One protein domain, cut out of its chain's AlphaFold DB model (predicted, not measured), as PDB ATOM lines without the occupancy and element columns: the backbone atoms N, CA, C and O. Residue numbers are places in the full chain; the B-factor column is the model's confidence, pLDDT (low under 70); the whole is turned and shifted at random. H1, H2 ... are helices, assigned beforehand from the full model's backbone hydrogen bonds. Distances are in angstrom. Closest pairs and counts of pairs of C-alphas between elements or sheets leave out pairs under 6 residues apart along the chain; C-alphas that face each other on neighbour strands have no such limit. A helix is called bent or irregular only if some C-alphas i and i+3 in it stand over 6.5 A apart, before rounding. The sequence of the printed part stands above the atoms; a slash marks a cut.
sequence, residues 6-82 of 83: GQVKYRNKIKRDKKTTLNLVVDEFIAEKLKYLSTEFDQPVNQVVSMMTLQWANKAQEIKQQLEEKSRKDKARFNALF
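What this domain is: This is residues 6 to 82 of the 83 residues of an uncharacterized protein of Vibrio sp. V24_P1S3T111 (UniProt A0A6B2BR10). One long helix, H3, is the shaft of this domain, with the shorter helix H2 set crosswise at its beginning; from residue 50 on, H3 and the tail to residue 82 stick out with no other part beside them. The remaining helix, H1, lies away from both, at the other end of a long link that runs from it to H2. The printed part has 77 residues with three named helices, H1, H2 and H3 in that order along the chain, and no named strand; the class is all helix. The whole is extended, with a radius of gyration of the C-alphas of 21.1 A, and the C-alphas span 72 by 32 by 22 A, a rod in outline, with H3 making much of the length.

How they stand to each other: H3, residues 45 to 79, is the longest helix and touches H2, residues 28 to 40, with residues 45 to 49 alone. On its side, H2 touches H3 with residues 34 to 38 alone. The closest C-alphas of the two are those of Ser 38 and Val 45, 5.3 A apart. Their lines stand about perpendicular, at 81 degrees. A tight link of 4 residues joins H2 to H3. H1, residues 6 to 16, touches no helix and is apart from both H2 and H3. In H1, H2 and H3 every pair of O of residue i and N of residue i+4 is within hydrogen-bond range.

Where its parts are: H3 begins at Val 45, whose C-alpha is at (18.600, -41.871, -3.383), and ends at Asn 79, whose C-alpha is at (45.165, -43.350, -47.173); from first to last C-alpha it is 51.2 A long. H2 runs from Glu 28 to Glu 40 and is 18.3 A long. H1 begins at Gly 6, whose C-alpha is at (-4.116, -40.690, -2.535), and is 15.4 A long to the C-alpha of Arg 16. None of the three is bent.

The domain as a whole: The two C-alphas farthest apart are those of Gly 6 and Phe 82, the first and last printed residues, 72.0 A apart. Residues 50 to 82, of which 50 to 79 belong to H3, stand free. So do residues 12 to 18, of which 12 to 16 belong to H1, and residues 23 to 30, of which 28 to 30 belong to H2. The link from H1 to H2, with 11 residues, is long. The printed part has no cut. The mean pLDDT of the printed part is 91.8, and no printed residue is under 70; H1 has a mean of 84, H2 of 97 and H3 of 93.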
ATOM      1  N   GLY A   6      -5.562 -40.923  -2.588       79.12
ATOM      2  CA  GLY A   6      -4.116 -40.690  -2.535       79.12
ATOM      3  C   GLY A   6      -3.346 -41.348  -3.686       79.12
ATOM      4  O   GLY A   6      -2.463 -40.725  -4.273       79.12
ATOM      5  N   GLN A   7      -3.728 -42.563  -4.090       80.12
ATOM      6  CA  GLN A   7      -3.097 -43.266  -5.213       80.12
ATOM      7  C   GLN A   7      -3.408 -42.596  -6.555       80.12
ATOM      8  O   GLN A   7      -2.549 -42.546  -7.438       80.12
ATOM      9  N   VAL A   8      -4.625 -42.064  -6.713       84.12
ATOM     10  CA  VAL A   8      -5.024 -41.313  -7.912       84.12
ATOM     11  C   VAL A   8      -4.220 -40.015  -8.014       84.12
ATOM     12  O   VAL A   8      -3.631 -39.745  -9.061       84.12
ATOM     13  N   LYS A   9      -4.103 -39.257  -6.913       85.44
ATOM     14  CA  LYS A   9      -3.277 -38.038  -6.855       85.44
ATOM     15  C   LYS A   9      -1.812 -38.312  -7.191       85.44
ATOM     16  O   LYS A   9      -1.235 -37.608  -8.017       85.44
ATOM     17  N   TYR A  10      -1.225 -39.348  -6.595       84.12
ATOM     18  CA  TYR A  10       0.168 -39.721  -6.842       84.12
ATOM     19  C   TYR A  10       0.419 -40.083  -8.314       84.12
ATOM     20  O   TYR A  10       1.340 -39.552  -8.932       84.12
ATOM     21  N   ARG A  11      -0.450 -40.904  -8.921       80.50
ATOM     22  CA  ARG A  11      -0.350 -41.256 -10.348       80.50
ATOM     23  C   ARG A  11      -0.484 -40.040 -11.263       80.50
ATOM     24  O   ARG A  11       0.259 -39.936 -12.233       80.50
ATOM     25  N   ASN A  12      -1.399 -39.123 -10.956       86.06
ATOM     26  CA  ASN A  12      -1.568 -37.901 -11.742       86.06
ATOM     27  C   ASN A  12      -0.335 -36.992 -11.647       86.06
ATOM     28  O   ASN A  12       0.100 -36.465 -12.669       86.06
ATOM     29  N   LYS A  13       0.276 -36.875 -10.459       84.88
ATOM     30  CA  LYS A  13       1.539 -36.147 -10.270       84.88
ATOM     31  C   LYS A  13       2.665 -36.754 -11.109       84.88
ATOM     32  O   LYS A  13       3.314 -36.032 -11.850       84.88
ATOM     33  N   ILE A  14       2.853 -38.074 -11.050       86.62
ATOM     34  CA  ILE A  14       3.875 -38.782 -11.839       86.62
ATOM     35  C   ILE A  14       3.689 -38.543 -13.340       86.62
ATOM     36  O   ILE A  14       4.654 -38.203 -14.019       86.62
ATOM     37  N   LYS A  15       2.457 -38.685 -13.851       85.69
ATOM     38  CA  LYS A  15       2.151 -38.464 -15.272       85.69
ATOM     39  C   LYS A  15       2.443 -37.030 -15.705       85.69
ATOM     40  O   LYS A  15       3.071 -36.827 -16.740       85.69
ATOM     41  N   ARG A  16       1.999 -36.048 -14.916       90.62
ATOM     42  CA  ARG A  16       2.221 -34.625 -15.193       90.62
ATOM     43  C   ARG A  16       3.709 -34.283 -15.185       90.62
ATOM     44  O   ARG A  16       4.185 -33.618 -16.094       90.62
ATOM     45  N   ASP A  17       4.434 -34.780 -14.191       88.06
ATOM     46  CA  ASP A  17       5.853 -34.493 -14.002       88.06
ATOM     47  C   ASP A  17       6.749 -35.402 -14.881       88.06
ATOM     48  O   ASP A  17       7.968 -35.386 -14.726       88.06
ATOM     49  N   LYS A  18       6.159 -36.214 -15.780       90.56
ATOM     50  CA  LYS A  18       6.830 -37.198 -16.657       90.56
ATOM     51  C   LYS A  18       7.821 -38.109 -15.920       90.56
ATOM     52  O   LYS A  18       8.851 -38.503 -16.464       90.56
ATOM     53  N   LYS A  19       7.511 -38.456 -14.673       86.44
ATOM     54  CA  LYS A  19       8.332 -39.356 -13.857       86.44
ATOM     55  C   LYS A  19       7.945 -40.804 -14.132       86.44
ATOM     56  O   LYS A  19       6.815 -41.097 -14.514       86.44
ATOM     57  N   THR A  20       8.874 -41.719 -13.897       87.19
ATOM     58  CA  THR A  20       8.603 -43.158 -13.887       87.19
ATOM     59  C   THR A  20       9.164 -43.772 -12.611       87.19
ATOM     60  O   THR A  20      10.062 -43.203 -11.988       87.19
ATOM     61  N   THR A  21       8.604 -44.901 -12.188       85.44
ATOM     62  CA  THR A  21       9.102 -45.649 -11.030       85.44
ATOM     63  C   THR A  21      10.115 -46.679 -11.507       85.44
ATOM     64  O   THR A  21       9.829 -47.440 -12.428       85.44
ATOM     65  N   LEU A  22      11.274 -46.717 -10.855       85.75
ATOM     66  CA  LEU A  22      12.310 -47.719 -11.076       85.75
ATOM     67  C   LEU A  22      12.417 -48.588  -9.820       85.75
ATOM     68  O   LEU A  22      12.747 -48.079  -8.751       85.75
ATOM     69  N   ASN A  23      12.111 -49.878  -9.948       87.44
ATOM     70  CA  ASN A  23      12.260 -50.847  -8.865       87.44
ATOM     71  C   ASN A  23      13.593 -51.575  -9.058       87.44
ATOM     72  O   ASN A  23      13.744 -52.306 -10.034       87.44
ATOM     73  N   LEU A  24      14.546 -51.352  -8.155       87.62
ATOM     74  CA  LEU A  24      15.871 -51.967  -8.201       87.62
ATOM     75  C   LEU A  24      16.033 -52.942  -7.039       87.62
ATOM     76  O   LEU A  24      15.654 -52.631  -5.911       87.62
ATOM     77  N   VAL A  25      16.631 -54.095  -7.328       93.25
ATOM     78  CA  VAL A  25      17.168 -55.018  -6.327       93.25
ATOM     79  C   VAL A  25      18.683 -54.925  -6.441       93.25
ATOM     80  O   VAL A  25      19.224 -55.077  -7.533       93.25
ATOM     81  N   VAL A  26      19.347 -54.603  -5.337       92.19
ATOM     82  CA  VAL A  26      20.800 -54.414  -5.269       92.19
ATOM     83  C   VAL A  26      21.334 -55.101  -4.021       92.19
ATOM     84  O   VAL A  26      20.590 -55.282  -3.055       92.19
ATOM     85  N   ASP A  27      22.618 -55.438  -4.035       97.31
ATOM     86  CA  ASP A  27      23.291 -55.993  -2.865       97.31
ATOM     87  C   ASP A  27      23.328 -54.985  -1.710       97.31
ATOM     88  O   ASP A  27      23.313 -53.764  -1.913       97.31
ATOM     89  N   GLU A  28      23.433 -55.501  -0.487       96.94
ATOM     90  CA  GLU A  28      23.443 -54.693   0.736       96.94
ATOM     91  C   GLU A  28      24.551 -53.634   0.719       96.94
ATOM     92  O   GLU A  28      24.292 -52.460   0.986       96.94
ATOM     93  N   PHE A  29      25.748 -54.010   0.262       97.81
ATOM     94  CA  PHE A  29      26.868 -53.086   0.093       97.81
ATOM     95  C   PHE A  29      26.511 -51.882  -0.796       97.81
ATOM     96  O   PHE A  29      26.848 -50.740  -0.484       97.81
ATOM     97  N   ILE A  30      25.789 -52.104  -1.898       96.25
ATOM     98  CA  ILE A  30      25.363 -51.021  -2.792       96.25
ATOM     99  C   ILE A  30      24.292 -50.160  -2.124       96.25
ATOM    100  O   ILE A  30      24.335 -48.934  -2.238       96.25
ATOM    101  N   ALA A  31      23.357 -50.773  -1.395       96.06
ATOM    102  CA  ALA A  31      22.346 -50.036  -0.646       96.06
ATOM    103  C   ALA A  31      22.978 -49.108   0.408       96.06
ATOM    104  O   ALA A  31      22.557 -47.957   0.540       96.06
ATOM    105  N   GLU A  32      24.011 -49.566   1.118       97.69
ATOM    106  CA  GLU A  32      24.779 -48.745   2.062       97.69
ATOM    107  C   GLU A  32      25.484 -47.578   1.371       97.69
ATOM    108  O   GLU A  32      25.391 -46.439   1.832       97.69
ATOM    109  N   LYS A  33      26.136 -47.824   0.228       97.25
ATOM    110  CA  LYS A  33      26.795 -46.757  -0.538       97.25
ATOM    111  C   LYS A  33      25.803 -45.727  -1.064       97.25
ATOM    112  O   LYS A  33      26.076 -44.535  -0.974       97.25
ATOM    113  N   LEU A  34      24.635 -46.147  -1.549       95.69
ATOM    114  CA  LEU A  34      23.588 -45.220  -1.984       95.69
ATOM    115  C   LEU A  34      23.056 -44.366  -0.829       95.69
ATOM    116  O   LEU A  34      22.812 -43.178  -1.026       95.69
ATOM    117  N   LYS A  35      22.905 -44.940   0.372       96.06
ATOM    118  CA  LYS A  35      22.532 -44.182   1.577       96.06
ATOM    119  C   LYS A  35      23.612 -43.177   1.963       96.06
ATOM    120  O   LYS A  35      23.286 -42.017   2.181       96.06
ATOM    121  N   TYR A  36      24.875 -43.599   1.986       97.56
ATOM    122  CA  TYR A  36      26.002 -42.707   2.256       97.56
ATOM    123  C   TYR A  36      26.019 -41.517   1.289       97.56
ATOM    124  O   TYR A  36      26.034 -40.375   1.731       97.56
ATOM    125  N   LEU A  37      25.921 -41.768  -0.021       97.00
ATOM    126  CA  LEU A  37      25.898 -40.706  -1.034       97.00
ATOM    127  C   LEU A  37      24.659 -39.809  -0.901       97.00
ATOM    128  O   LEU A  37      24.741 -38.605  -1.116       97.00
ATOM    129  N   SER A  38      23.510 -40.381  -0.533       97.06
ATOM    130  CA  SER A  38      22.288 -39.620  -0.259       97.06
ATOM    131  C   SER A  38      22.493 -38.611   0.871       97.06
ATOM    132  O   SER A  38      22.075 -37.464   0.738       97.06
ATOM    133  N   THR A  39      23.182 -39.013   1.942       97.12
ATOM    134  CA  THR A  39      23.556 -38.123   3.046       97.12
ATOM    135  C   THR A  39      24.620 -37.111   2.630       97.12
ATOM    136  O   THR A  39      24.448 -35.928   2.892       97.12
ATOM    137  N   GLU A  40      25.681 -37.554   1.955       97.38
ATOM    138  CA  GLU A  40      26.802 -36.704   1.532       97.38
ATOM    139  C   GLU A  40      26.342 -35.540   0.646       97.38
ATOM    140  O   GLU A  40      26.776 -34.405   0.816       97.38
ATOM    141  N   PHE A  41      25.432 -35.809  -0.292       94.81
ATOM    142  CA  PHE A  41      24.923 -34.797  -1.216       94.81
ATOM    143  C   PHE A  41      23.655 -34.088  -0.729       94.81
ATOM    144  O   PHE A  41      23.151 -33.228  -1.447       94.81
ATOM    145  N   ASP A  42      23.120 -34.452   0.441       96.38
ATOM    146  CA  ASP A  42      21.805 -34.006   0.927       96.38
ATOM    147  C   ASP A  42      20.711 -34.145  -0.153       96.38
ATOM    148  O   ASP A  42      19.957 -33.226  -0.479       96.38
ATOM    149  N   GLN A  43      20.669 -35.312  -0.802       95.69
ATOM    150  CA  GLN A  43      19.728 -35.617  -1.881       95.69
ATOM    151  C   GLN A  43      19.109 -36.997  -1.676       95.69
ATOM    152  O   GLN A  43      19.797 -37.919  -1.246       95.69
ATOM    153  N   PRO A  44      17.839 -37.217  -2.047       94.50
ATOM    154  CA  PRO A  44      17.242 -38.543  -1.961       94.50
ATOM    155  C   PRO A  44      17.911 -39.516  -2.947       94.50
ATOM    156  O   PRO A  44      18.359 -39.129  -4.028       94.50
ATOM    157  N   VAL A  45      17.925 -40.809  -2.605       93.44
ATOM    158  CA  VAL A  45      18.600 -41.871  -3.383       93.44
ATOM    159  C   VAL A  45      18.235 -41.854  -4.872       93.44
ATOM    160  O   VAL A  45      19.098 -42.034  -5.725       93.44
ATOM    161  N   ASN A  46      16.973 -41.599  -5.224       91.88
ATOM    162  CA  ASN A  46      16.555 -41.532  -6.627       91.88
ATOM    163  C   ASN A  46      17.210 -40.370  -7.397       91.88
ATOM    164  O   ASN A  46      17.458 -40.497  -8.598       91.88
ATOM    165  N   GLN A  47      17.503 -39.255  -6.727       93.50
ATOM    166  CA  GLN A  47      18.212 -38.128  -7.321       93.50
ATOM    167  C   GLN A  47      19.702 -38.438  -7.478       93.50
ATOM    168  O   GLN A  47      20.253 -38.193  -8.548       93.50
ATOM    169  N   VAL A  48      20.319 -39.073  -6.475       95.38
ATOM    170  CA  VAL A  48      21.706 -39.564  -6.561       95.38
ATOM    171  C   VAL A  48      21.870 -40.519  -7.747       95.38
ATOM    172  O   VAL A  48      22.737 -40.317  -8.594       95.38
ATOM    173  N   VAL A  49      20.979 -41.509  -7.876       94.38
ATOM    174  CA  VAL A  49      20.979 -42.453  -9.008       94.38
ATOM    175  C   VAL A  49      20.817 -41.721 -10.343       94.38
ATOM    176  O   VAL A  49      21.510 -42.044 -11.307       94.38
ATOM    177  N   SER A  50      19.945 -40.709 -10.410       93.25
ATOM    178  CA  SER A  50      19.765 -39.900 -11.623       93.25
ATOM    179  C   SER A  50      21.045 -39.148 -12.003       93.25
ATOM    180  O   SER A  50      21.451 -39.187 -13.164       93.25
ATOM    181  N   MET A  51      21.721 -38.522 -11.032       93.88
ATOM    182  CA  MET A  51      22.983 -37.807 -11.253       93.88
ATOM    183  C   MET A  51      24.083 -38.744 -11.762       93.88
ATOM    184  O   MET A  51      24.703 -38.465 -12.788       93.88
ATOM    185  N   MET A  52      24.277 -39.884 -11.092       94.31
ATOM    186  CA  MET A  52      25.279 -40.882 -11.486       94.31
ATOM    187  C   MET A  52      25.007 -41.440 -12.887       94.31
ATOM    188  O   MET A  52      25.934 -41.607 -13.680       94.31
ATOM    189  N   THR A  53      23.735 -41.691 -13.216       94.19
ATOM    190  CA  THR A  53      23.336 -42.218 -14.529       94.19
ATOM    191  C   THR A  53      23.671 -41.231 -15.643       94.19
ATOM    192  O   THR A  53      24.241 -41.626 -16.658       94.19
ATOM    193  N   LEU A  54      23.362 -39.944 -15.454       94.81
ATOM    194  CA  LEU A  54      23.670 -38.899 -16.433       94.81
ATOM    195  C   LEU A  54      25.178 -38.731 -16.626       94.81
ATOM    196  O   LEU A  54      25.652 -38.684 -17.759       94.81
ATOM    197  N   GLN A  55      25.935 -38.694 -15.528       94.75
ATOM    198  CA  GLN A  55      27.389 -38.589 -15.588       94.75
ATOM    199  C   GLN A  55      28.001 -39.762 -16.363       94.75
ATOM    200  O   GLN A  55      28.856 -39.557 -17.224       94.75
ATOM    201  N   TRP A  56      27.548 -40.987 -16.084       94.94
ATOM    202  CA  TRP A  56      28.044 -42.173 -16.773       94.94
ATOM    203  C   TRP A  56      27.665 -42.188 -18.256       94.94
ATOM    204  O   TRP A  56      28.519 -42.458 -19.098       94.94
ATOM    205  N   ALA A  57      26.415 -41.854 -18.591       94.25
ATOM    206  CA  ALA A  57      25.944 -41.812 -19.973       94.25
ATOM    207  C   ALA A  57      26.736 -40.800 -20.818       94.25
ATOM    208  O   ALA A  57      27.189 -41.136 -21.913       94.25
ATOM    209  N   ASN A  58      26.968 -39.599 -20.282       94.94
ATOM    210  CA  ASN A  58      27.754 -38.568 -20.959       94.94
ATOM    211  C   ASN A  58      29.198 -39.027 -21.174       94.94
ATOM    212  O   ASN A  58      29.709 -38.969 -22.291       94.94
ATOM    213  N   LYS A  59      29.831 -39.581 -20.135       95.44
ATOM    214  CA  LYS A  59      31.205 -40.085 -20.233       95.44
ATOM    215  C   LYS A  59      31.333 -41.237 -21.233       95.44
ATOM    216  O   LYS A  59      32.303 -41.302 -21.982       95.44
ATOM    217  N   ALA A  60      30.352 -42.137 -21.287       93.50
ATOM    218  CA  ALA A  60      30.324 -43.215 -22.272       93.50
ATOM    219  C   ALA A  60      30.223 -42.674 -23.711       93.50
ATOM    220  O   ALA A  60      30.893 -43.181 -24.614       93.50
ATOM    221  N   GLN A  61      29.426 -41.624 -23.922       92.25
ATOM    222  CA  GLN A  61      29.318 -40.955 -25.215       92.25
ATOM    223  C   GLN A  61      30.633 -40.275 -25.620       92.25
ATOM    224  O   GLN A  61      31.062 -40.434 -26.763       92.25
ATOM    225  N   GLU A  62      31.295 -39.576 -24.697       93.69
ATOM    226  CA  GLU A  62      32.604 -38.953 -24.934       93.69
ATOM    227  C   GLU A  62      33.653 -39.992 -25.352       93.69
ATOM    228  O   GLU A  62      34.329 -39.822 -26.368       93.69
ATOM    229  N   ILE A  63      33.743 -41.110 -24.624       92.38
ATOM    230  CA  ILE A  63      34.674 -42.204 -24.942       92.38
ATOM    231  C   ILE A  63      34.403 -42.749 -26.348       92.38
ATOM    232  O   ILE A  63      35.332 -42.949 -27.133       92.38
ATOM    233  N   LYS A  64      33.131 -42.966 -26.701       94.00
ATOM    234  CA  LYS A  64      32.758 -43.453 -28.032       94.00
ATOM    235  C   LYS A  64      33.186 -42.480 -29.135       94.00
ATOM    236  O   LYS A  64      33.754 -42.910 -30.135       94.00
ATOM    237  N   GLN A  65      32.956 -41.181 -28.944       94.81
ATOM    238  CA  GLN A  65      33.350 -40.154 -29.912       94.81
ATOM    239  C   GLN A  65      34.870 -40.111 -30.108       94.81
ATOM    240  O   GLN A  65      35.336 -40.075 -31.246       94.81
ATOM    241  N   GLN A  66      35.646 -40.201 -29.024       94.12
ATOM    242  CA  GLN A  66      37.109 -40.244 -29.094       94.12
ATOM    243  C   GLN A  66      37.618 -41.457 -29.887       94.12
ATOM    244  O   GLN A  66      38.553 -41.334 -30.681       94.12
ATOM    245  N   LEU A  67      36.994 -42.626 -29.710       93.38
ATOM    246  CA  LEU A  67      37.338 -43.836 -30.461       93.38
ATOM    247  C   LEU A  67      37.017 -43.701 -31.955       93.38
ATOM    248  O   LEU A  67      37.838 -44.069 -32.798       93.38
ATOM    249  N   GLU A  68      35.851 -43.148 -32.294       94.50
ATOM    250  CA  GLU A  68      35.468 -42.903 -33.687       94.50
ATOM    251  C   GLU A  68      36.401 -41.894 -34.364       94.50
ATOM    252  O   GLU A  68      36.824 -42.109 -35.500       94.50
ATOM    253  N   GLU A  69      36.758 -40.813 -33.671       93.88
ATOM    254  CA  GLU A  69      37.667 -39.798 -34.197       93.88
ATOM    255  C   GLU A  69      39.072 -40.366 -34.414       93.88
ATOM    256  O   GLU A  69      39.676 -40.136 -35.465       93.88
ATOM    257  N   LYS A  70      39.572 -41.172 -33.469       92.88
ATOM    258  CA  LYS A  70      40.848 -41.875 -33.621       92.88
ATOM    259  C   LYS A  70      40.829 -42.803 -34.836       92.88
ATOM    260  O   LYS A  70      41.717 -42.713 -35.675       92.88
ATOM    261  N   SER A  71      39.773 -43.603 -35.000       92.38
ATOM    262  CA  SER A  71      39.621 -44.485 -36.164       92.38
ATOM    263  C   SER A  71      39.586 -43.713 -37.491       92.38
ATOM    264  O   SER A  71      40.212 -44.133 -38.465       92.38
ATOM    265  N   ARG A  72      38.897 -42.564 -37.543       92.62
ATOM    266  CA  ARG A  72      38.887 -41.694 -38.733       92.62
ATOM    267  C   ARG A  72      40.278 -41.139 -39.038       92.62
ATOM    268  O   ARG A  72      40.685 -41.165 -40.197       92.62
ATOM    269  N   LYS A  73      41.008 -40.676 -38.018       92.81
ATOM    270  CA  LYS A  73      42.382 -40.168 -38.167       92.81
ATOM    271  C   LYS A  73      43.337 -41.254 -38.656       92.81
ATOM    272  O   LYS A  73      44.134 -40.986 -39.549       92.81
ATOM    273  N   ASP A  74      43.224 -42.468 -38.128       92.06
ATOM    274  CA  ASP A  74      44.060 -43.599 -38.539       92.06
ATOM    275  C   ASP A  74      43.788 -43.995 -39.999       92.06
ATOM    276  O   ASP A  74      44.731 -44.187 -40.764       92.06
ATOM    277  N   LYS A  75      42.517 -44.018 -40.432       91.06
ATOM    278  CA  LYS A  75      42.155 -44.238 -41.846       91.06
ATOM    279  C   LYS A  75      42.683 -43.140 -42.767       91.06
ATOM    280  O   LYS A  75      43.222 -43.446 -43.823       91.06
ATOM    281  N   ALA A  76      42.544 -41.874 -42.372       90.88
ATOM    282  CA  ALA A  76      43.051 -40.751 -43.155       90.88
ATOM    283  C   ALA A  76      44.580 -40.810 -43.302       90.88
ATOM    284  O   ALA A  76      45.096 -40.623 -44.399       90.88
ATOM    285  N   ARG A  77      45.297 -41.138 -42.218       89.94
ATOM    286  CA  ARG A  77      46.752 -41.355 -42.244       89.94
ATOM    287  C   ARG A  77      47.149 -42.512 -43.146       89.94
ATOM    288  O   ARG A  77      48.107 -42.371 -43.887       89.94
ATOM    289  N   PHE A  78      46.435 -43.636 -43.069       89.56
ATOM    290  CA  PHE A  78      46.686 -44.777 -43.941       89.56
ATOM    291  C   PHE A  78      46.526 -44.374 -45.407       89.56
ATOM    292  O   PHE A  78      47.463 -44.548 -46.167       89.56
ATOM    293  N   ASN A  79      45.401 -43.763 -45.788       89.19
ATOM    294  CA  ASN A  79      45.165 -43.350 -47.173       89.19
ATOM    295  C   ASN A  79      46.241 -42.379 -47.687       89.19
ATOM    296  O   ASN A  79      46.728 -42.558 -48.794       89.19
ATOM    297  N   ALA A  80      46.682 -41.429 -46.857       88.44
ATOM    298  CA  ALA A  80      47.738 -40.477 -47.207       88.44
ATOM    299  C   ALA A  80      49.135 -41.104 -47.404       88.44
ATOM    300  O   ALA A  80      50.039 -40.420 -47.867       88.44
ATOM    301  N   LEU A  81      49.353 -42.367 -47.011       86.00
ATOM    302  CA  LEU A  81      50.610 -43.088 -47.260       86.00
ATOM    303  C   LEU A  81      50.631 -43.806 -48.618       86.00
ATOM    304  O   LEU A  81      51.693 -44.271 -49.028       86.00
ATOM    305  N   PHE A  82      49.476 -43.944 -49.275       79.69
ATOM    306  CA  PHE A  82      49.326 -44.651 -50.553       79.69
ATOM    307  C   PHE A  82      48.841 -43.737 -51.696       79.69
ATOM    308  O   PHE A  82      48.585 -44.240 -52.791       79.69
TER     309      PHE A  82